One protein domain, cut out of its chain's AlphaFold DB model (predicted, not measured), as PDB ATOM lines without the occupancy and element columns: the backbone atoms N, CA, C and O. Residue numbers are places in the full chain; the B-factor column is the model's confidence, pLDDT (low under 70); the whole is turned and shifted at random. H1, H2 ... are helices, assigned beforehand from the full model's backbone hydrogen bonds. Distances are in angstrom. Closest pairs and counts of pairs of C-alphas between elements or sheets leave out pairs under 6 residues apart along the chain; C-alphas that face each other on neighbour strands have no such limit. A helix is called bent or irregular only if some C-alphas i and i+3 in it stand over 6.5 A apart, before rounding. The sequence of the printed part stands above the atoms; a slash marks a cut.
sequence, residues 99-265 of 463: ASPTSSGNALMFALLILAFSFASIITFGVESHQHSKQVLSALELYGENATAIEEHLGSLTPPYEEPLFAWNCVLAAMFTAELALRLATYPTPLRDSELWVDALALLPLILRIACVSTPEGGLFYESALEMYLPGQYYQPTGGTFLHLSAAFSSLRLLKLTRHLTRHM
ATOM      1  N   ALA A  99     124.334  92.241 162.391       82.75
ATOM      2  CA  ALA A  99     125.591  91.636 161.947       82.75
ATOM      3  C   ALA A  99     125.541  91.131 160.493       82.75
ATOM      4  O   ALA A  99     126.557  91.165 159.803       82.75
ATOM      5  N   SER A 100     124.376  90.682 160.005       81.88
ATOM      6  CA  SER A 100     124.216  90.129 158.654       81.88
ATOM      7  C   SER A 100     123.235  90.966 157.815       81.88
ATOM      8  O   SER A 100     122.017  90.803 157.956       81.88
ATOM      9  N   PRO A 101     123.720  91.823 156.890       78.06
ATOM     10  CA  PRO A 101     122.862  92.658 156.037       78.06
ATOM     11  C   PRO A 101     121.985  91.823 155.095       78.06
ATOM     12  O   PRO A 101     120.921  92.256 154.673       78.06
ATOM     13  N   THR A 102     122.399  90.590 154.798       74.81
ATOM     14  CA  THR A 102     121.647  89.629 153.982       74.81
ATOM     15  C   THR A 102     120.549  88.891 154.755       74.81
ATOM     16  O   THR A 102     119.879  88.044 154.172       74.81
ATOM     17  N   SER A 103     120.368  89.150 156.056       81.44
ATOM     18  CA  SER A 103     119.397  88.418 156.882       81.44
ATOM     19  C   SER A 103     117.933  88.724 156.541       81.44
ATOM     20  O   SER A 103     117.078  87.861 156.721       81.44
ATOM     21  N   SER A 104     117.636  89.937 156.066       88.06
ATOM     22  CA  SER A 104     116.299  90.397 155.665       88.06
ATOM     23  C   SER A 104     116.408  91.661 154.800       88.06
ATOM     24  O   SER A 104     117.410  92.372 154.875       88.06
ATOM     25  N   GLY A 105     115.366  91.999 154.028       86.62
ATOM     26  CA  GLY A 105     115.330  93.261 153.268       86.62
ATOM     27  C   GLY A 105     115.463  94.506 154.160       86.62
ATOM     28  O   GLY A 105     116.165  95.448 153.805       86.62
ATOM     29  N   ASN A 106     114.881  94.472 155.363       89.69
ATOM     30  CA  ASN A 106     114.988  95.566 156.332       89.69
ATOM     31  C   ASN A 106     116.412  95.700 156.902       89.69
ATOM     32  O   ASN A 106     116.870  96.819 157.117       89.69
ATOM     33  N   ALA A 107     117.131  94.586 157.103       87.25
ATOM     34  CA  ALA A 107     118.537  94.609 157.518       87.25
ATOM     35  C   ALA A 107     119.432  95.195 156.419       87.25
ATOM     36  O   ALA A 107     120.308  96.009 156.707       87.25
ATOM     37  N   LEU A 108     119.171  94.840 155.156       85.75
ATOM     38  CA  LEU A 108     119.862  95.415 154.005       85.75
ATOM     39  C   LEU A 108     119.618  96.927 153.911       85.75
ATOM     40  O   LEU A 108     120.572  97.687 153.774       85.75
ATOM     41  N   MET A 109     118.365  97.373 154.040       88.31
ATOM     42  CA  MET A 109     118.010  98.796 154.007       88.31
ATOM     43  C   MET A 109     118.663  99.580 155.155       88.31
ATOM     44  O   MET A 109     119.261 100.623 154.909       88.31
ATOM     45  N   PHE A 110     118.616  99.062 156.389       90.06
ATOM     46  CA  PHE A 110     119.309  99.662 157.535       90.06
ATOM     47  C   PHE A 110     120.818  99.775 157.283       90.06
ATOM     48  O   PHE A 110     121.422 100.820 157.510       90.06
ATOM     49  N   ALA A 111     121.434  98.720 156.751       86.75
ATOM     50  CA  ALA A 111     122.863  98.696 156.498       86.75
ATOM     51  C   ALA A 111     123.308  99.617 155.346       86.75
ATOM     52  O   ALA A 111     124.395 100.197 155.421       86.75
ATOM     53  N   LEU A 112     122.480  99.777 154.306       87.75
ATOM     54  CA  LEU A 112     122.681 100.758 153.232       87.75
ATOM     55  C   LEU A 112     122.507 102.195 153.739       87.75
ATOM     56  O   LEU A 112     123.275 103.072 153.351       87.75
ATOM     57  N   LEU A 113     121.552 102.429 154.643       91.00
ATOM     58  CA  LEU A 113     121.341 103.723 155.291       91.00
ATOM     59  C   LEU A 113     122.563 104.130 156.130       91.00
ATOM     60  O   LEU A 113     123.081 105.229 155.944       91.00
ATOM     61  N   ILE A 114     123.091 103.243 156.981       90.00
ATOM     62  CA  ILE A 114     124.316 103.538 157.746       90.00
ATOM     63  C   ILE A 114     125.519 103.766 156.814       90.00
ATOM     64  O   ILE A 114     126.319 104.672 157.059       90.00
ATOM     65  N   LEU A 115     125.647 102.997 155.725       89.19
ATOM     66  CA  LEU A 115     126.689 103.220 154.717       89.19
ATOM     67  C   LEU A 115     126.570 104.621 154.087       89.19
ATOM     68  O   LEU A 115     127.574 105.322 153.981       89.19
ATOM     69  N   ALA A 116     125.358 105.060 153.734       90.69
ATOM     70  CA  ALA A 116     125.111 106.398 153.195       90.69
ATOM     71  C   ALA A 116     125.467 107.509 154.202       90.69
ATOM     72  O   ALA A 116     126.162 108.456 153.839       90.69
ATOM     73  N   PHE A 117     125.091 107.366 155.479       91.88
ATOM     74  CA  PHE A 117     125.516 108.296 156.536       91.88
ATOM     75  C   PHE A 117     127.035 108.279 156.769       91.88
ATOM     76  O   PHE A 117     127.618 109.314 157.084       91.88
ATOM     77  N   SER A 118     127.702 107.138 156.569       90.31
ATOM     78  CA  SER A 118     129.167 107.029 156.662       90.31
ATOM     79  C   SER A 118     129.860 107.801 155.536       90.31
ATOM     80  O   SER A 118     130.788 108.560 155.805       90.31
ATOM     81  N   PHE A 119     129.367 107.694 154.296       90.50
ATOM     82  CA  PHE A 119     129.810 108.550 153.189       90.50
ATOM     83  C   PHE A 119     129.538 110.033 153.468       90.50
ATOM     84  O   PHE A 119     130.439 110.854 153.304       90.50
ATOM     85  N   ALA A 120     128.335 110.380 153.937       91.19
ATOM     86  CA  ALA A 120     127.992 111.759 154.269       91.19
ATOM     87  C   ALA A 120     128.927 112.339 155.343       91.19
ATOM     88  O   ALA A 120     129.405 113.453 155.182       91.19
ATOM     89  N   SER A 121     129.275 111.569 156.380       90.44
ATOM     90  CA  SER A 121     130.206 111.993 157.440       90.44
ATOM     91  C   SER A 121     131.618 112.325 156.933       90.44
ATOM     92  O   SER A 121     132.264 113.232 157.464       90.44
ATOM     93  N   ILE A 122     132.083 111.618 155.897       88.69
ATOM     94  CA  ILE A 122     133.373 111.869 155.236       88.69
ATOM     95  C   ILE A 122     133.284 113.110 154.337       88.69
ATOM     96  O   ILE A 122     134.187 113.942 154.358       88.69
ATOM     97  N   ILE A 123     132.190 113.263 153.586       89.31
ATOM     98  CA  ILE A 123     131.958 114.438 152.729       89.31
ATOM     99  C   ILE A 123     131.842 115.708 153.580       89.31
ATOM    100  O   ILE A 123     132.493 116.699 153.268       89.31
ATOM    101  N   THR A 124     131.089 115.667 154.684       87.00
ATOM    102  CA  THR A 124     130.987 116.757 155.664       87.00
ATOM    103  C   THR A 124     132.363 117.175 156.175       87.00
ATOM    104  O   THR A 124     132.687 118.354 156.107       87.00
ATOM    105  N   PHE A 125     133.211 116.224 156.584       82.62
ATOM    106  CA  PHE A 125     134.581 116.534 157.005       82.62
ATOM    107  C   PHE A 125     135.417 117.183 155.885       82.62
ATOM    108  O   PHE A 125     136.140 118.145 156.135       82.62
ATOM    109  N   GLY A 126     135.299 116.702 154.642       82.75
ATOM    110  CA  GLY A 126     135.984 117.305 153.494       82.75
ATOM    111  C   GLY A 126     135.535 118.743 153.206       82.75
ATOM    112  O   GLY A 126     136.365 119.594 152.894       82.75
ATOM    113  N   VAL A 127     134.236 119.031 153.353       85.75
ATOM    114  CA  VAL A 127     133.673 120.384 153.207       85.75
ATOM    115  C   VAL A 127     134.142 121.304 154.337       85.75
ATOM    116  O   VAL A 127     134.613 122.400 154.050       85.75
ATOM    117  N   GLU A 128     134.093 120.849 155.591       78.06
ATOM    118  CA  GLU A 128     134.577 121.596 156.764       78.06
ATOM    119  C   GLU A 128     136.064 121.938 156.645       78.06
ATOM    120  O   GLU A 128     136.450 123.097 156.781       78.06
ATOM    121  N   SER A 129     136.897 120.949 156.311       77.56
ATOM    122  CA  SER A 129     138.336 121.139 156.114       77.56
ATOM    123  C   SER A 129     138.634 122.146 154.994       77.56
ATOM    124  O   SER A 129     139.506 123.003 155.148       77.56
ATOM    125  N   HIS A 130     137.873 122.108 153.895       77.69
ATOM    126  CA  HIS A 130     138.013 123.061 152.793       77.69
ATOM    127  C   HIS A 130     137.547 124.481 153.159       77.69
ATOM    128  O   HIS A 130     138.200 125.453 152.777       77.69
ATOM    129  N   GLN A 131     136.439 124.615 153.896       78.69
ATOM    130  CA  GLN A 131     135.926 125.907 154.358       78.69
ATOM    131  C   GLN A 131     136.905 126.565 155.340       78.69
ATOM    132  O   GLN A 131     137.283 127.717 155.131       78.69
ATOM    133  N   HIS A 132     137.392 125.809 156.327       71.62
ATOM    134  CA  HIS A 132     138.380 126.279 157.298       71.62
ATOM    135  C   HIS A 132     139.694 126.689 156.619       71.62
ATOM    136  O   HIS A 132     140.216 127.776 156.858       71.62
ATOM    137  N   SER A 133     140.203 125.862 155.694       69.62
ATOM    138  CA  SER A 133     141.407 126.191 154.920       69.62
ATOM    139  C   SER A 133     141.257 127.495 154.132       69.62
ATOM    140  O   SER A 133     142.221 128.250 154.054       69.62
ATOM    141  N   LYS A 134     140.070 127.786 153.581       76.19
ATOM    142  CA  LYS A 134     139.793 129.053 152.888       76.19
ATOM    143  C   LYS A 134     139.756 130.253 153.828       76.19
ATOM    144  O   LYS A 134     140.345 131.268 153.484       76.19
ATOM    145  N   GLN A 135     139.096 130.131 154.981       74.56
ATOM    146  CA  GLN A 135     139.014 131.199 155.986       74.56
ATOM    147  C   GLN A 135     140.416 131.601 156.473       74.56
ATOM    148  O   GLN A 135     140.760 132.784 156.469       74.56
ATOM    149  N   VAL A 136     141.254 130.607 156.785       70.12
ATOM    150  CA  VAL A 136     142.672 130.798 157.129       70.12
ATOM    151  C   VAL A 136     143.438 131.469 155.984       70.12
ATOM    152  O   VAL A 136     144.157 132.437 156.227       70.12
ATOM    153  N   LEU A 137     143.268 131.012 154.734       74.62
ATOM    154  CA  LEU A 137     143.957 131.610 153.583       74.62
ATOM    155  C   LEU A 137     143.587 133.089 153.402       74.62
ATOM    156  O   LEU A 137     144.475 133.916 153.232       74.62
ATOM    157  N   SER A 138     142.298 133.434 153.494       78.31
ATOM    158  CA  SER A 138     141.843 134.824 153.372       78.31
ATOM    159  C   SER A 138     142.351 135.722 154.501       78.31
ATOM    160  O   SER A 138     142.630 136.893 154.261       78.31
ATOM    161  N   ALA A 139     142.518 135.188 155.716       72.62
ATOM    162  CA  ALA A 139     143.100 135.941 156.822       72.62
ATOM    163  C   ALA A 139     144.610 136.176 156.610       72.62
ATOM    164  O   ALA A 139     145.086 137.298 156.771       72.62
ATOM    165  N   LEU A 140     145.351 135.157 156.158       75.69
ATOM    166  CA  LEU A 140     146.762 135.294 155.773       75.69
ATOM    167  C   LEU A 140     146.950 136.307 154.626       75.69
ATOM    168  O   LEU A 140     147.868 137.123 154.678       75.69
ATOM    169  N   GLU A 141     146.066 136.306 153.623       82.00
ATOM    170  CA  GLU A 141     146.087 137.276 152.517       82.00
ATOM    171  C   GLU A 141     145.784 138.718 152.965       82.00
ATOM    172  O   GLU A 141     146.391 139.651 152.436       82.00
ATOM    173  N   LEU A 142     144.879 138.928 153.934       81.12
ATOM    174  CA  LEU A 142     144.545 140.271 154.437       81.12
ATOM    175  C   LEU A 142     145.599 140.852 155.391       81.12
ATOM    176  O   LEU A 142     145.856 142.055 155.354       81.12
ATOM    177  N   TYR A 143     146.150 140.027 156.283       78.94
ATOM    178  CA  TYR A 143     146.896 140.495 157.460       78.94
ATOM    179  C   TYR A 143     148.383 140.101 157.458       78.94
ATOM    180  O   TYR A 143     149.148 140.622 158.276       78.94
ATOM    181  N   GLY A 144     148.820 139.239 156.533       79.44
ATOM    182  CA  GLY A 144     150.219 138.836 156.379       79.44
ATOM    183  C   GLY A 144     150.749 138.071 157.594       79.44
ATOM    184  O   GLY A 144     150.229 137.019 157.948       79.44
ATOM    185  N   GLU A 145     151.792 138.600 158.235       76.06
ATOM    186  CA  GLU A 145     152.425 137.999 159.423       76.06
ATOM    187  C   GLU A 145     151.798 138.467 160.757       76.06
ATOM    188  O   GLU A 145     152.233 138.048 161.831       76.06
ATOM    189  N   ASN A 146     150.770 139.329 160.731       75.69
ATOM    190  CA  ASN A 146     150.157 139.891 161.941       75.69
ATOM    191  C   ASN A 146     149.207 138.892 162.631       75.69
ATOM    192  O   ASN A 146     147.985 139.012 162.533       75.69
ATOM    193  N   ALA A 147     149.783 137.936 163.364       66.75
ATOM    194  CA  ALA A 147     149.083 136.862 164.076       66.75
ATOM    195  C   ALA A 147     147.831 137.320 164.852       66.75
ATOM    196  O   ALA A 147     146.758 136.758 164.655       66.75
ATOM    197  N   THR A 148     147.928 138.384 165.655       72.62
ATOM    198  CA  THR A 148     146.809 138.874 166.487       72.62
ATOM    199  C   THR A 148     145.629 139.402 165.668       72.62
ATOM    200  O   THR A 148     144.485 139.286 166.086       72.62
ATOM    201  N   ALA A 149     145.886 139.982 164.490       71.44
ATOM    202  CA  ALA A 149     144.830 140.478 163.605       71.44
ATOM    203  C   ALA A 149     144.166 139.336 162.816       71.44
ATOM    204  O   ALA A 149     142.991 139.420 162.468       71.44
ATOM    205  N   ILE A 150     144.910 138.253 162.567       68.19
ATOM    206  CA  ILE A 150     144.391 137.008 161.989       68.19
ATOM    207  C   ILE A 150     143.485 136.299 162.999       68.19
ATOM    208  O   ILE A 150     142.375 135.910 162.641       68.19
ATOM    209  N   GLU A 151     143.927 136.191 164.251       66.19
ATOM    210  CA  GLU A 151     143.161 135.642 165.373       66.19
ATOM    211  C   GLU A 151     141.847 136.415 165.589       66.19
ATOM    212  O   GLU A 151     140.777 135.815 165.531       66.19
ATOM    213  N   GLU A 152     141.905 137.749 165.707       71.69
ATOM    214  CA  GLU A 152     140.718 138.612 165.835       71.69
ATOM    215  C   GLU A 152     139.766 138.467 164.632       71.69
ATOM    216  O   GLU A 152     138.548 138.367 164.801       71.69
ATOM    217  N   HIS A 153     140.298 138.394 163.407       72.56
ATOM    218  CA  HIS A 153     139.479 138.214 162.208       72.56
ATOM    219  C   HIS A 153     138.776 136.855 162.177       72.56
ATOM    220  O   HIS A 153     137.573 136.798 161.922       72.56
ATOM    221  N   LEU A 154     139.494 135.762 162.439       67.75
ATOM    222  CA  LEU A 154     138.914 134.421 162.437       67.75
ATOM    223  C   LEU A 154     137.958 134.214 163.630       67.75
ATOM    224  O   LEU A 154     136.941 133.545 163.454       67.75
ATOM    225  N   GLY A 155     138.221 134.817 164.797       65.06
ATOM    226  CA  GLY A 155     137.306 134.830 165.950       65.06
ATOM    227  C   GLY A 155     136.036 135.655 165.701       65.06
ATOM    228  O   GLY A 155     134.969 135.339 166.222       65.06
ATOM    229  N   SER A 156     136.105 136.663 164.822       65.75
ATOM    230  CA  SER A 156     134.929 137.424 164.369       65.75
ATOM    231  C   SER A 156     134.026 136.677 163.373       65.75
ATOM    232  O   SER A 156     132.926 137.148 163.066       65.75
ATOM    233  N   LEU A 157     134.462 135.523 162.849       66.25
ATOM    234  CA  LEU A 157     133.623 134.674 162.004       66.25
ATOM    235  C   LEU A 157     132.518 134.003 162.833       66.25
ATOM    236  O   LEU A 157     132.614 133.860 164.048       66.25
ATOM    237  N   THR A 158     131.442 133.584 162.161       57.50
ATOM    238  CA  THR A 158     130.256 132.997 162.807       57.50
ATOM    239  C   THR A 158     130.630 131.887 163.793       57.50
ATOM    240  O   THR A 158     131.348 130.961 163.397       57.50
ATOM    241  N   PRO A 159     130.128 131.928 165.041       59.12
ATOM    242  CA  PRO A 159     130.568 131.009 166.077       59.12
ATOM    243  C   PRO A 159     130.238 129.551 165.707       59.12
ATOM    244  O   PRO A 159     129.171 129.269 165.152       59.12
ATOM    245  N   PRO A 160     131.114 128.588 166.048       60.16
ATOM    246  CA  PRO A 160     131.083 127.224 165.507       60.16
ATOM    247  C   PRO A 160     129.840 126.408 165.881       60.16
ATOM    248  O   PRO A 160     129.616 125.346 165.302       60.16
ATOM    249  N   TYR A 161     129.045 126.864 166.854       56.16
ATOM    250  CA  TYR A 161     127.796 126.221 167.263       56.16
ATOM    251  C   TYR A 161     126.575 126.669 166.436       56.16
ATOM    252  O   TYR A 161     125.559 125.973 166.455       56.16
ATOM    253  N   GLU A 162     126.655 127.785 165.696       56.69
ATOM    254  CA  GLU A 162     125.569 128.276 164.824       56.69
ATOM    255  C   GLU A 162     125.675 127.751 163.384       56.69
ATOM    256  O   GLU A 162     124.731 127.875 162.601       56.69
ATOM    257  N   GLU A 163     126.791 127.109 163.023       71.25
ATOM    258  CA  GLU A 163     126.940 126.511 161.699       71.25
ATOM    259  C   GLU A 163     125.984 125.316 161.499       71.25
ATOM    260  O   GLU A 163     125.963 124.380 162.307       71.25
ATOM    261  N   PRO A 164     125.254 125.236 160.365       81.25
ATOM    262  CA  PRO A 164     124.365 124.104 160.080       81.25
ATOM    263  C   PRO A 164     125.121 122.765 159.968       81.25
ATOM    264  O   PRO A 164     124.546 121.697 160.193       81.25
ATOM    265  N   LEU A 165     126.424 122.815 159.667       82.62
ATOM    266  CA  LEU A 165     127.323 121.661 159.654       82.62
ATOM    267  C   LEU A 165     127.540 121.077 161.062       82.62
ATOM    268  O   LEU A 165     127.615 119.856 161.218       82.62
ATOM    269  N   PHE A 166     127.554 121.905 162.113       82.31
ATOM    270  CA  PHE A 166     127.672 121.426 163.492       82.31
ATOM    271  C   PHE A 166     126.435 120.627 163.927       82.31
ATOM    272  O   PHE A 166     126.561 119.504 164.428       82.31
ATOM    273  N   ALA A 167     125.235 121.141 163.637       86.00
ATOM    274  CA  ALA A 167     123.984 120.417 163.864       86.00
ATOM    275  C   ALA A 167     123.949 119.074 163.104       86.00
ATOM    276  O   ALA A 167     123.534 118.050 163.652       86.00
ATOM    277  N   TRP A 168     124.457 119.042 161.867       89.19
ATOM    278  CA  TRP A 168     124.578 117.809 161.087       89.19
ATOM    279  C   TRP A 168     125.576 116.803 161.690       89.19
ATOM    280  O   TRP A 168     125.258 115.614 161.777       89.19
ATOM    281  N   ASN A 169     126.733 117.245 162.199       87.94
ATOM    282  CA  ASN A 169     127.642 116.366 162.951       87.94
ATOM    283  C   ASN A 169     126.980 115.788 164.208       87.94
ATOM    284  O   ASN A 169     127.211 114.621 164.521       87.94
ATOM    285  N   CYS A 170     126.130 116.552 164.900       88.81
ATOM    286  CA  CYS A 170     125.381 116.053 166.054       88.81
ATOM    287  C   CYS A 170     124.389 114.945 165.659       88.81
ATOM    288  O   CYS A 170     124.312 113.922 166.342       88.81
ATOM    289  N   VAL A 171     123.696 115.085 164.521       91.69
ATOM    290  CA  VAL A 171     122.832 114.027 163.960       91.69
ATOM    291  C   VAL A 171     123.642 112.774 163.603       91.69
ATOM    292  O   VAL A 171     123.255 111.665 163.976       91.69
ATOM    293  N   LEU A 172     124.791 112.934 162.934       91.94
ATOM    294  CA  LEU A 172     125.695 111.827 162.598       91.94
ATOM    295  C   LEU A 172     126.208 111.104 163.852       91.94
ATOM    296  O   LEU A 172     126.153 109.874 163.928       91.94
ATOM    297  N   ALA A 173     126.660 111.861 164.855       91.62
ATOM    298  CA  ALA A 173     127.141 111.330 166.125       91.62
ATOM    299  C   ALA A 173     126.042 110.565 166.869       91.62
ATOM    300  O   ALA A 173     126.282 109.442 167.311       91.62
ATOM    301  N   ALA A 174     124.829 111.119 166.960       92.31
ATOM    302  CA  ALA A 174     123.692 110.464 167.602       92.31
ATOM    303  C   ALA A 174     123.327 109.141 166.906       92.31
ATOM    304  O   ALA A 174     123.198 108.111 167.571       92.31
ATOM    305  N   MET A 175     123.246 109.133 165.570       92.81
ATOM    306  CA  MET A 175     122.959 107.927 164.782       92.81
ATOM    307  C   MET A 175     124.024 106.838 164.964       92.81
ATOM    308  O   MET A 175     123.695 105.666 165.159       92.81
ATOM    309  N   PHE A 176     125.306 107.207 164.935       92.75
ATOM    310  CA  PHE A 176     126.407 106.259 165.116       92.75
ATOM    311  C   PHE A 176     126.541 105.774 166.565       92.75
ATOM    312  O   PHE A 176     126.863 104.607 166.781       92.75
ATOM    313  N   THR A 177     126.230 106.621 167.548       93.38
ATOM    314  CA  THR A 177     126.165 106.235 168.967       93.38
ATOM    315  C   THR A 177     125.016 105.257 169.210       93.38
ATOM    316  O   THR A 177     125.205 104.251 169.891       93.38
ATOM    317  N   ALA A 178     123.845 105.487 168.605       93.06
ATOM    318  CA  ALA A 178     122.709 104.571 168.683       93.06
ATOM    319  C   ALA A 178     123.026 103.203 168.052       93.06
ATOM    320  O   ALA A 178     122.728 102.166 168.643       93.06
ATOM    321  N   GLU A 179     123.686 103.175 166.890       92.25
ATOM    322  CA  GLU A 179     124.163 101.933 166.270       92.25
ATOM    323  C   GLU A 179     125.174 101.187 167.160       92.25
ATOM    324  O   GLU A 179     125.047  99.974 167.353       92.25
ATOM    325  N   LEU A 180     126.149 101.903 167.732       91.75
ATOM    326  CA  LEU A 180     127.154 101.339 168.635       91.75
ATOM    327  C   LEU A 180     126.505 100.756 169.900       91.75
ATOM    328  O   LEU A 180     126.809  99.624 170.276       91.75
ATOM    329  N   ALA A 181     125.564 101.479 170.514       92.81
ATOM    330  CA  ALA A 181     124.814 101.027 171.683       92.81
ATOM    331  C   ALA A 181     123.954  99.788 171.380       92.81
ATOM    332  O   ALA A 181     123.945  98.831 172.157       92.81
ATOM    333  N   LEU A 182     123.286  99.751 170.219       91.62
ATOM    334  CA  LEU A 182     122.533  98.581 169.760       91.62
ATOM    335  C   LEU A 182     123.439  97.359 169.552       91.62
ATOM    336  O   LEU A 182     123.048  96.246 169.911       91.62
ATOM    337  N   ARG A 183     124.656  97.535 169.016       89.88
ATOM    338  CA  ARG A 183     125.641  96.445 168.902       89.88
ATOM    339  C   ARG A 183     126.137  95.986 170.272       89.88
ATOM    340  O   ARG A 183     126.073  94.792 170.553       89.88
ATOM    341  N   LEU A 184     126.524  96.913 171.149       91.50
ATOM    342  CA  LEU A 184     126.969  96.629 172.519       91.50
ATOM    343  C   LEU A 184     125.925  95.824 173.316       91.50
ATOM    344  O   LEU A 184     126.281  94.880 174.015       91.50
ATOM    345  N   ALA A 185     124.636  96.147 173.163       90.56
ATOM    346  CA  ALA A 185     123.536  95.459 173.841       90.56
ATOM    347  C   ALA A 185     123.180  94.076 173.255       90.56
ATOM    348  O   ALA A 185     122.521  93.278 173.927       90.56
ATOM    349  N   THR A 186     123.562  93.780 172.006       89.56
ATOM    350  CA  THR A 186     123.112  92.570 171.283       89.56
ATOM    351  C   THR A 186     124.204  91.545 171.018       89.56
ATOM    352  O   THR A 186     123.899  90.352 170.955       89.56
ATOM    353  N   TYR A 187     125.456  91.978 170.872       87.81
ATOM    354  CA  TYR A 187     126.579  91.098 170.559       87.81
ATOM    355  C   TYR A 187     126.877  90.169 171.754       87.81
ATOM    356  O   TYR A 187     126.730  90.577 172.909       87.81
ATOM    357  N   PRO A 188     127.279  88.906 171.516       83.56
ATOM    358  CA  PRO A 188     127.495  87.943 172.596       83.56
ATOM    359  C   PRO A 188     128.708  88.279 173.470       83.56
ATOM    360  O   PRO A 188     128.633  88.137 174.686       83.56
ATOM    361  N   THR A 189     129.795  88.754 172.859       85.44
ATOM    362  CA  THR A 189     131.066  89.081 173.523       85.44
ATOM    363  C   THR A 189     131.605  90.418 172.994       85.44
ATOM    364  O   THR A 189     132.605  90.428 172.273       85.44
ATOM    365  N   PRO A 190     130.938  91.551 173.289       82.56
ATOM    366  CA  PRO A 190     131.148  92.816 172.582       82.56
ATOM    367  C   PRO A 190     132.592  93.330 172.644       82.56
ATOM    368  O   PRO A 190     133.139  93.729 171.625       82.56
ATOM    369  N   LEU A 191     133.244  93.251 173.810       85.00
ATOM    370  CA  LEU A 191     134.619  93.741 173.999       85.00
ATOM    371  C   LEU A 191     135.685  92.917 173.256       85.00
ATOM    372  O   LEU A 191     136.776  93.422 173.004       85.00
ATOM    373  N   ARG A 192     135.385  91.658 172.902       85.19
ATOM    374  CA  ARG A 192     136.298  90.778 172.149       85.19
ATOM    375  C   ARG A 192     136.163  90.963 170.635       85.19
ATOM    376  O   ARG A 192     136.989  90.448 169.885       85.19
ATOM    377  N   ASP A 193     135.131  91.665 170.178       82.00
ATOM    378  CA  ASP A 193     134.875  91.837 168.757       82.00
ATOM    379  C   ASP A 193     135.627  93.058 168.211       82.00
ATOM    380  O   ASP A 193     135.297  94.204 168.527       82.00
ATOM    381  N   SER A 194     136.639  92.824 167.367       82.50
ATOM    382  CA  SER A 194     137.397  93.895 166.697       82.50
ATOM    383  C   SER A 194     136.489  94.811 165.874       82.50
ATOM    384  O   SER A 194     136.770  95.996 165.703       82.50
ATOM    385  N   GLU A 195     135.351  94.282 165.430       82.50
ATOM    386  CA  GLU A 195     134.315  95.020 164.734       82.50
ATOM    387  C   GLU A 195     133.725  96.166 165.574       82.50
ATOM    388  O   GLU A 195     133.447  97.234 165.029       82.50
ATOM    389  N   LEU A 196     133.554  95.985 166.888       87.94
ATOM    390  CA  LEU A 196     133.002  97.017 167.772       87.94
ATOM    391  C   LEU A 196     134.010  98.148 168.026       87.94
ATOM    392  O   LEU A 196     133.642  99.322 168.036       87.94
ATOM    393  N   TRP A 197     135.291  97.800 168.169       88.12
ATOM    394  CA  TRP A 197     136.376  98.765 168.351       88.12
ATOM    395  C   TRP A 197     136.537  99.695 167.147       88.12
ATOM    396  O   TRP A 197     136.756 100.890 167.329       88.12
ATOM    397  N   VAL A 198     136.344  99.186 165.926       88.88
ATOM    398  CA  VAL A 198     136.359 100.012 164.709       88.88
ATOM    399  C   VAL A 198     135.195 101.015 164.675       88.88
ATOM    400  O   VAL A 198     135.404 102.166 164.292       88.88
ATOM    401  N   ASP A 199     133.988 100.626 165.110       89.06
ATOM    402  CA  ASP A 199     132.856 101.563 165.227       89.06
ATOM    403  C   ASP A 199     133.138 102.669 166.257       89.06
ATOM    404  O   ASP A 199     132.879 103.843 165.987       89.06
ATOM    405  N   ALA A 200     133.679 102.305 167.425       90.25
ATOM    406  CA  ALA A 200     134.009 103.252 168.489       90.25
ATOM    407  C   ALA A 200     135.115 104.235 168.062       90.25
ATOM    408  O   ALA A 200     134.994 105.442 168.268       90.25
ATOM    409  N   LEU A 201     136.162 103.732 167.401       90.00
ATOM    410  CA  LEU A 201     137.286 104.538 166.928       90.00
ATOM    411  C   LEU A 201     136.878 105.510 165.805       90.00
ATOM    412  O   LEU A 201     137.375 106.631 165.755       90.00
ATOM    413  N   ALA A 202     135.925 105.129 164.950       88.81
ATOM    414  CA  ALA A 202     135.372 106.019 163.927       88.81
ATOM    415  C   ALA A 202     134.369 107.058 164.471       88.81
ATOM    416  O   ALA A 202     134.109 108.065 163.811       88.81
ATOM    417  N   LEU A 203     133.801 106.827 165.661       90.25
ATOM    418  CA  LEU A 203     132.910 107.758 166.363       90.25
ATOM    419  C   LEU A 203     133.685 108.816 167.173       90.25
ATOM    420  O   LEU A 203     133.210 109.943 167.325       90.25
ATOM    421  N   LEU A 204     134.890 108.480 167.644       87.38
ATOM    422  CA  LEU A 204     135.759 109.348 168.447       87.38
ATOM    423  C   LEU A 204     135.930 110.783 167.890       87.38
ATOM    424  O   LEU A 204     135.776 111.717 168.675       87.38
ATOM    425  N   PRO A 205     136.144 111.028 166.580       84.69
ATOM    426  CA  PRO A 205     136.325 112.390 166.061       84.69
ATOM    427  C   PRO A 205     135.055 113.245 166.135       84.69
ATOM    428  O   PRO A 205     135.136 114.459 166.302       84.69
ATOM    429  N   LEU A 206     133.878 112.617 166.028       85.94
ATOM    430  CA  LEU A 206     132.589 113.298 166.165       85.94
ATOM    431  C   LEU A 206     132.317 113.658 167.632       85.94
ATOM    432  O   LEU A 206     131.905 114.780 167.914       85.94
ATOM    433  N   ILE A 207     132.605 112.742 168.565       84.69
ATOM    434  CA  ILE A 207     132.484 113.010 170.007       84.69
ATOM    435  C   ILE A 207     133.445 114.126 170.428       84.69
ATOM    436  O   ILE A 207     133.012 115.060 171.097       84.69
ATOM    437  N   LEU A 208     134.714 114.075 170.002       79.25
ATOM    438  CA  LEU A 208     135.692 115.126 170.300       79.25
ATOM    439  C   LEU A 208     135.236 116.489 169.765       79.25
ATOM    440  O   LEU A 208     135.256 117.460 170.517       79.25
ATOM    441  N   ARG A 209     134.756 116.570 168.513       76.56
ATOM    442  CA  ARG A 209     134.241 117.826 167.935       76.56
ATOM    443  C   ARG A 209     133.067 118.390 168.741       76.56
ATOM    444  O   ARG A 209     133.057 119.585 169.017       76.56
ATOM    445  N   ILE A 210     132.111 117.553 169.148       79.19
ATOM    446  CA  ILE A 210     130.956 117.989 169.951       79.19
ATOM    447  C   ILE A 210     131.398 118.436 171.347       79.19
ATOM    448  O   ILE A 210     130.979 119.501 171.791       79.19
ATOM    449  N   ALA A 211     132.272 117.679 172.016       77.00
ATOM    450  CA  ALA A 211     132.791 118.018 173.342       77.00
ATOM    451  C   ALA A 211     133.576 119.344 173.350       77.00
ATOM    452  O   ALA A 211     133.392 120.154 174.259       77.00
ATOM    453  N   CYS A 212     134.383 119.595 172.311       70.38
ATOM    454  CA  CYS A 212     135.119 120.851 172.153       70.38
ATOM    455  C   CYS A 212     134.196 122.051 171.903       70.38
ATOM    456  O   CYS A 212     134.508 123.135 172.357       70.38
ATOM    457  N   VAL A 213     133.062 121.892 171.207       70.06
ATOM    458  CA  VAL A 213     132.142 123.019 170.925       70.06
ATOM    459  C   VAL A 213     131.108 123.231 172.040       70.06
ATOM    460  O   VAL A 213     130.630 124.342 172.236       70.06
ATOM    461  N   SER A 214     130.749 122.179 172.782       65.94
ATOM    462  CA  SER A 214     129.634 122.204 173.749       65.94
ATOM    463  C   SER A 214     130.037 122.590 175.176       65.94
ATOM    464  O   SER A 214     129.175 122.694 176.048       65.94
ATOM    465  N   THR A 215     131.331 122.752 175.452       61.25
ATOM    466  CA  THR A 215     131.828 123.210 176.757       61.25
ATOM    467  C   THR A 215     131.958 124.740 176.768       61.25
ATOM    468  O   THR A 215     132.314 125.318 175.746       61.25
ATOM    469  N   PRO A 216     131.702 125.436 177.894       54.38
ATOM    470  CA  PRO A 216     131.843 126.897 177.959       54.38
ATOM    471  C   PRO A 216     133.306 127.358 177.833       54.38
ATOM    472  O   PRO A 216     133.572 128.401 177.251       54.38
ATOM    473  N   GLU A 217     134.259 126.543 178.292       53.25
ATOM    474  CA  GLU A 217     135.694 126.699 177.993       53.25
ATOM    475  C   GLU A 217     136.034 126.240 176.558       53.25
ATOM    476  O   GLU A 217     137.068 126.595 176.006       53.25
ATOM    477  N   GLY A 218     135.135 125.486 175.920       50.00
ATOM    478  CA  GLY A 218     135.221 124.967 174.555       50.00
ATOM    479  C   GLY A 218     135.251 126.027 173.458       50.00
ATOM    480  O   GLY A 218     135.958 125.860 172.467       50.00
ATOM    481  N   GLY A 219     134.557 127.152 173.659       52.28
ATOM    482  CA  GLY A 219     134.705 128.328 172.792       52.28
ATOM    483  C   GLY A 219     136.140 128.864 172.809       52.28
ATOM    484  O   GLY A 219     136.730 129.079 171.756       52.28
ATOM    485  N   LEU A 220     136.737 128.943 174.001       47.16
ATOM    486  CA  LEU A 220     138.142 129.303 174.220       47.16
ATOM    487  C   LEU A 220     139.104 128.274 173.600       47.16
ATOM    488  O   LEU A 220     140.092 128.647 172.972       47.16
ATOM    489  N   PHE A 221     138.797 126.975 173.700       49.22
ATOM    490  CA  PHE A 221     139.570 125.938 173.010       49.22
ATOM    491  C   PHE A 221     139.477 126.062 171.481       49.22
ATOM    492  O   PHE A 221     140.488 125.869 170.807       49.22
ATOM    493  N   TYR A 222     138.311 126.416 170.929       48.91
ATOM    494  CA  TYR A 222     138.130 126.659 169.495       48.91
ATOM    495  C   TYR A 222     138.930 127.873 169.003       48.91
ATOM    496  O   TYR A 222     139.602 127.756 167.980       48.91
ATOM    497  N   GLU A 223     138.944 128.985 169.744       48.31
ATOM    498  CA  GLU A 223     139.800 130.137 169.416       48.31
ATOM    499  C   GLU A 223     141.300 129.792 169.540       48.31
ATOM    500  O   GLU A 223     142.070 130.080 168.630       48.31
ATOM    501  N   SER A 224     141.719 129.009 170.544       47.06
ATOM    502  CA  SER A 224     143.112 128.507 170.620       47.06
ATOM    503  C   SER A 224     143.491 127.485 169.527       47.06
ATOM    504  O   SER A 224     144.655 127.125 169.366       47.06
ATOM    505  N   ALA A 225     142.519 126.973 168.763       47.50
ATOM    506  CA  ALA A 225     142.760 126.116 167.597       47.50
ATOM    507  C   ALA A 225     142.741 126.884 166.270       47.50
ATOM    508  O   ALA A 225     142.932 126.298 165.208       47.50
ATOM    509  N   LEU A 226     142.542 128.196 166.332       47.88
ATOM    510  CA  LEU A 226     142.705 129.143 165.235       47.88
ATOM    511  C   LEU A 226     144.192 129.512 165.090       47.88
ATOM    512  O   LEU A 226     144.724 129.538 163.979       47.88
ATOM    513  N   GLU A 227     144.892 129.630 166.228       47.41
ATOM    514  CA  GLU A 227     146.358 129.726 166.335       47.41
ATOM    515  C   GLU A 227     147.092 128.553 165.638       47.41
ATOM    516  O   GLU A 227     148.224 128.702 165.180       47.41
ATOM    517  N   MET A 228     146.427 127.398 165.479       45.47
ATOM    518  CA  MET A 228     146.938 126.148 164.883       45.47
ATOM    519  C   MET A 228     147.536 126.286 163.472       45.47
ATOM    520  O   MET A 228     148.369 125.465 163.080       45.47
ATOM    521  N   TYR A 229     147.084 127.266 162.685       44.06
ATOM    522  CA  TYR A 229     147.468 127.420 161.275       44.06
ATOM    523  C   TYR A 229     148.360 128.638 160.991       44.06
ATOM    524  O   TYR A 229     148.752 128.850 159.841       44.06
ATOM    525  N   LEU A 230     148.710 129.420 162.014       47.22
ATOM    526  CA  LEU A 230     149.603 130.567 161.876       47.22
ATOM    527  C   LEU A 230     151.074 130.112 161.787       47.22
ATOM    528  O   LEU A 230     151.571 129.439 162.695       47.22
ATOM    529  N   PRO A 231     151.816 130.473 160.723       38.94
ATOM    530  CA  PRO A 231     153.207 130.066 160.570       38.94
ATOM    531  C   PRO A 231     154.142 130.950 161.416       38.94
ATOM    532  O   PRO A 231     154.802 131.838 160.887       38.94
ATOM    533  N   GLY A 232     154.246 130.703 162.729       45.53
ATOM    534  CA  GLY A 232     155.266 131.379 163.544       45.53
ATOM    535  C   GLY A 232     155.109 131.345 165.069       45.53
ATOM    536  O   GLY A 232     154.313 132.074 165.642       45.53
ATOM    537  N   GLN A 233     155.999 130.597 165.725       44.41
ATOM    538  CA  GLN A 233     156.561 130.861 167.067       44.41
ATOM    539  C   GLN A 233     155.671 130.987 168.329       44.41
ATOM    540  O   GLN A 233     156.242 131.215 169.395       44.41
ATOM    541  N   TYR A 234     154.362 130.723 168.307       41.38
ATOM    542  CA  TYR A 234     153.568 130.641 169.551       41.38
ATOM    543  C   TYR A 234     152.984 129.247 169.798       41.38
ATOM    544  O   TYR A 234     151.870 128.914 169.421       41.38
ATOM    545  N   TYR A 235     153.784 128.414 170.469       42.31
ATOM    546  CA  TYR A 235     153.400 127.077 170.925       42.31
ATOM    547  C   TYR A 235     152.982 127.149 172.408       42.31
ATOM    548  O   TYR A 235     153.820 126.962 173.293       42.31
ATOM    549  N   GLN A 236     151.708 127.439 172.708       39.97
ATOM    550  CA  GLN A 236     151.174 127.239 174.067       39.97
ATOM    551  C   GLN A 236     150.602 125.816 174.241       39.97
ATOM    552  O   GLN A 236     149.940 125.307 173.336       39.97
ATOM    553  N   PRO A 237     150.836 125.122 175.376       47.72
ATOM    554  CA  PRO A 237     150.763 123.654 175.377       47.72
ATOM    555  C   PRO A 237     149.384 123.062 175.709       47.72
ATOM    556  O   PRO A 237     149.204 121.848 175.604       47.72
ATOM    557  N   THR A 238     148.433 123.875 176.179       47.16
ATOM    558  CA  THR A 238     147.322 123.371 177.011       47.16
ATOM    559  C   THR A 238     145.983 123.221 176.277       47.16
ATOM    560  O   THR A 238     145.149 122.445 176.735       47.16
ATOM    561  N   GLY A 239     145.766 123.925 175.155       40.72
ATOM    562  CA  GLY A 239     144.469 123.972 174.453       40.72
ATOM    563  C   GLY A 239     144.442 123.333 173.064       40.72
ATOM    564  O   GLY A 239     143.728 122.350 172.847       40.72
ATOM    565  N   GLY A 240     145.258 123.838 172.131       47.62
ATOM    566  CA  GLY A 240     145.243 123.407 170.725       47.62
ATOM    567  C   GLY A 240     145.469 121.903 170.501       47.62
ATOM    568  O   GLY A 240     144.971 121.334 169.528       47.62
ATOM    569  N   THR A 241     146.127 121.208 171.437       52.31
ATOM    570  CA  THR A 241     146.412 119.763 171.355       52.31
ATOM    571  C   THR A 241     145.162 118.897 171.160       52.31
ATOM    572  O   THR A 241     145.202 117.949 170.374       52.31
ATOM    573  N   PHE A 242     144.027 119.221 171.787       49.66
ATOM    574  CA  PHE A 242     142.794 118.434 171.628       49.66
ATOM    575  C   PHE A 242     142.149 118.597 170.249       49.66
ATOM    576  O   PHE A 242     141.626 117.626 169.692       49.66
ATOM    577  N   LEU A 243     142.232 119.788 169.656       51.81
ATOM    578  CA  LEU A 243     141.694 120.039 168.321       51.81
ATOM    579  C   LEU A 243     142.653 119.548 167.224       51.81
ATOM    580  O   LEU A 243     142.168 118.947 166.261       51.81
ATOM    581  N   HIS A 244     143.978 119.603 167.438       53.19
ATOM    582  CA  HIS A 244     144.972 118.875 166.629       53.19
ATOM    583  C   HIS A 244     144.645 117.375 166.575       53.19
ATOM    584  O   HIS A 244     144.590 116.787 165.492       53.19
ATOM    585  N   LEU A 245     144.381 116.758 167.734       60.00
ATOM    586  CA  LEU A 245     143.968 115.357 167.818       60.00
ATOM    587  C   LEU A 245     142.640 115.133 167.086       60.00
ATOM    588  O   LEU A 245     142.543 114.192 166.307       60.00
ATOM    589  N   SER A 246     141.638 116.003 167.246       64.81
ATOM    590  CA  SER A 246     140.354 115.868 166.536       64.81
ATOM    591  C   SER A 246     140.494 115.929 165.004       64.81
ATOM    592  O   SER A 246     139.827 115.171 164.291       64.81
ATOM    593  N   ALA A 247     141.395 116.773 164.489       64.50
ATOM    594  CA  ALA A 247     141.674 116.914 163.065       64.50
ATOM    595  C   ALA A 247     142.459 115.705 162.532       64.50
ATOM    596  O   ALA A 247     142.020 115.062 161.577       64.50
ATOM    597  N   ALA A 248     143.552 115.318 163.201       68.19
ATOM    598  CA  ALA A 248     144.341 114.133 162.851       68.19
ATOM    599  C   ALA A 248     143.485 112.852 162.874       68.19
ATOM    600  O   ALA A 248     143.502 112.044 161.938       68.19
ATOM    601  N   PHE A 249     142.659 112.704 163.911       76.88
ATOM    602  CA  PHE A 249     141.740 111.586 164.072       76.88
ATOM    603  C   PHE A 249     140.502 111.665 163.179       76.88
ATOM    604  O   PHE A 249     139.827 110.653 163.031       76.88
ATOM    605  N   SER A 250     140.190 112.775 162.505       75.88
ATOM    606  CA  SER A 250     139.037 112.806 161.587       75.88
ATOM    607  C   SER A 250     139.178 111.832 160.408       75.88
ATOM    608  O   SER A 250     138.174 111.332 159.900       75.88
ATOM    609  N   SER A 251     140.410 111.437 160.070       80.19
ATOM    610  CA  SER A 251     140.705 110.302 159.185       80.19
ATOM    611  C   SER A 251     140.092 108.969 159.661       80.19
ATOM    612  O   SER A 251     139.696 108.149 158.833       80.19
ATOM    613  N   LEU A 252     139.903 108.764 160.971       86.81
ATOM    614  CA  LEU A 252     139.287 107.560 161.546       86.81
ATOM    615  C   LEU A 252     137.820 107.387 161.125       86.81
ATOM    616  O   LEU A 252     137.326 106.259 161.119       86.81
ATOM    617  N   ARG A 253     137.128 108.453 160.682       84.50
ATOM    618  CA  ARG A 253     135.784 108.346 160.078       84.50
ATOM    619  C   ARG A 253     135.790 107.399 158.860       84.50
ATOM    620  O   ARG A 253     134.813 106.685 158.628       84.50
ATOM    621  N   LEU A 254     136.913 107.308 158.131       86.31
ATOM    622  CA  LEU A 254     137.111 106.365 157.018       86.31
ATOM    623  C   LEU A 254     137.069 104.897 157.465       86.31
ATOM    624  O   LEU A 254     136.662 104.042 156.679       86.31
ATOM    625  N   LEU A 255     137.433 104.588 158.717       86.50
ATOM    626  CA  LEU A 255     137.406 103.217 159.235       86.50
ATOM    627  C   LEU A 255     135.985 102.648 159.263       86.50
ATOM    628  O   LEU A 255     135.788 101.455 159.030       86.50
ATOM    629  N   LYS A 256     134.973 103.500 159.468       84.88
ATOM    630  CA  LYS A 256     133.570 103.090 159.360       84.88
ATOM    631  C   LYS A 256     133.198 102.736 157.922       84.88
ATOM    632  O   LYS A 256     132.545 101.719 157.689       84.88
ATOM    633  N   LEU A 257     133.663 103.515 156.946       85.19
ATOM    634  CA  LEU A 257     133.448 103.204 155.535       85.19
ATOM    635  C   LEU A 257     134.125 101.883 155.146       85.19
ATOM    636  O   LEU A 257     133.460 101.007 154.600       85.19
ATOM    637  N   THR A 258     135.413 101.700 155.453       81.56
ATOM    638  CA  THR A 258     136.150 100.469 155.104       81.56
ATOM    639  C   THR A 258     135.565  99.232 155.790       81.56
ATOM    640  O   THR A 258     135.460  98.173 155.171       81.56
ATOM    641  N   ARG A 259     135.072  99.373 157.024       82.38
ATOM    642  CA  ARG A 259     134.258  98.379 157.737       82.38
ATOM    643  C   ARG A 259     132.946  98.026 157.031       82.38
ATOM    644  O   ARG A 259     132.613  96.847 156.912       82.38
ATOM    645  N   HIS A 260     132.170  99.009 156.579       80.38
ATOM    646  CA  HIS A 260     130.925  98.714 155.867       80.38
ATOM    647  C   HIS A 260     131.199  98.127 154.480       80.38
ATOM    648  O   HIS A 260     130.536  97.169 154.090       80.38
ATOM    649  N   LEU A 261     132.212  98.622 153.765       78.00
ATOM    650  CA  LEU A 261     132.642  98.061 152.486       78.00
ATOM    651  C   LEU A 261     133.127  96.617 152.639       78.00
ATOM    652  O   LEU A 261     132.702  95.768 151.865       78.00
ATOM    653  N   THR A 262     133.926  96.291 153.659       73.25
ATOM    654  CA  THR A 262     134.275  94.890 153.944       73.25
ATOM    655  C   THR A 262     133.029  94.069 154.275       73.25
ATOM    656  O   THR A 262     132.807  93.047 153.641       73.25
ATOM    657  N   ARG A 263     132.128  94.504 155.159       72.50
ATOM    658  CA  ARG A 263     130.905  93.727 155.458       72.50
ATOM    659  C   ARG A 263     129.978  93.498 154.251       72.50
ATOM    660  O   ARG A 263     129.383  92.425 154.155       72.50
ATOM    661  N   HIS A 264     129.869  94.465 153.337       70.19
ATOM    662  CA  HIS A 264     128.909  94.434 152.220       70.19
ATOM    663  C   HIS A 264     129.489  93.903 150.910       70.19
ATOM    664  O   HIS A 264     128.789  93.230 150.152       70.19
ATOM    665  N   MET A 265     130.762  94.179 150.625       71.81
ATOM    666  CA  MET A 265     131.429  93.789 149.386       71.81
ATOM    667  C   MET A 265     132.360  92.605 149.627       71.81
ATOM    668  O   MET A 265     133.449  92.741 150.185       71.81
TER     669      MET A 265
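This is residues 99 to 265 of the 463 residues of the protein "Ion_trans domain-containing protein" of Emiliania huxleyi (UniProt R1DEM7). One long helix, H1, runs nearly the whole length of a rod, and the shorter helices gather along one side of it: H3 and H7 pack on its residues 115 to 128, and H2 folds back at its end. Bent H4 lies beyond them, packed on H3, H7 and H6. The printed part has 167 residues with seven named helices, H1 to H7 in chain order, and no named strand: all helix, mostly crossed in packing. It is only just loose, close to compact, with a radius of gyration of the C-alphas of 18.7 A and spans of 60 by 26 by 25 A.

H1, residues 105 to 143, touches H7, residues 253 to 264, with residues 115 to 122 alone, at a shallow tilt of 24 degrees; the closest C-alphas, of Ser 118 and Leu 257, are 5.9 A apart. H1 and H2, residues 147 to 155, form a hairpin. H3, residues 164 to 186, touches H1, the closest C-alphas being Ser 121 and Leu 172, 6.9 A. The hub, H4, residues 194 to 214, was assigned as one helix by its hydrogen bonds but is bent, with C-alphas 202 and 205 6.8 A apart; its arms are H4a, to 202, and H4b, from 205. H3 and H4a form a hairpin. H4a touches H7; C-alphas 202 and 253, the closest, are 4.5 A apart. H4b touches H6, residues 240 to 250, closest at C-alphas 205 and 250, 5.2 A. H5, residues 218 to 223, touches H4b only at the corner. Every O i to N i+4 pair is within hydrogen-bond range in H1, H2, H3, H4a, H4b, H5 and H6, and 7 of 8 in H7.

H1 spans 57.0 A from C-alpha 105 at (115.330, 93.261, 153.268), H3 33.5 A; H7 ends at C-alpha 264, (128.909, 94.434, 152.220).

The printed part has no cut. Residues 224 to 239 make the long link. Residues 214 to 248 are under pLDDT 70.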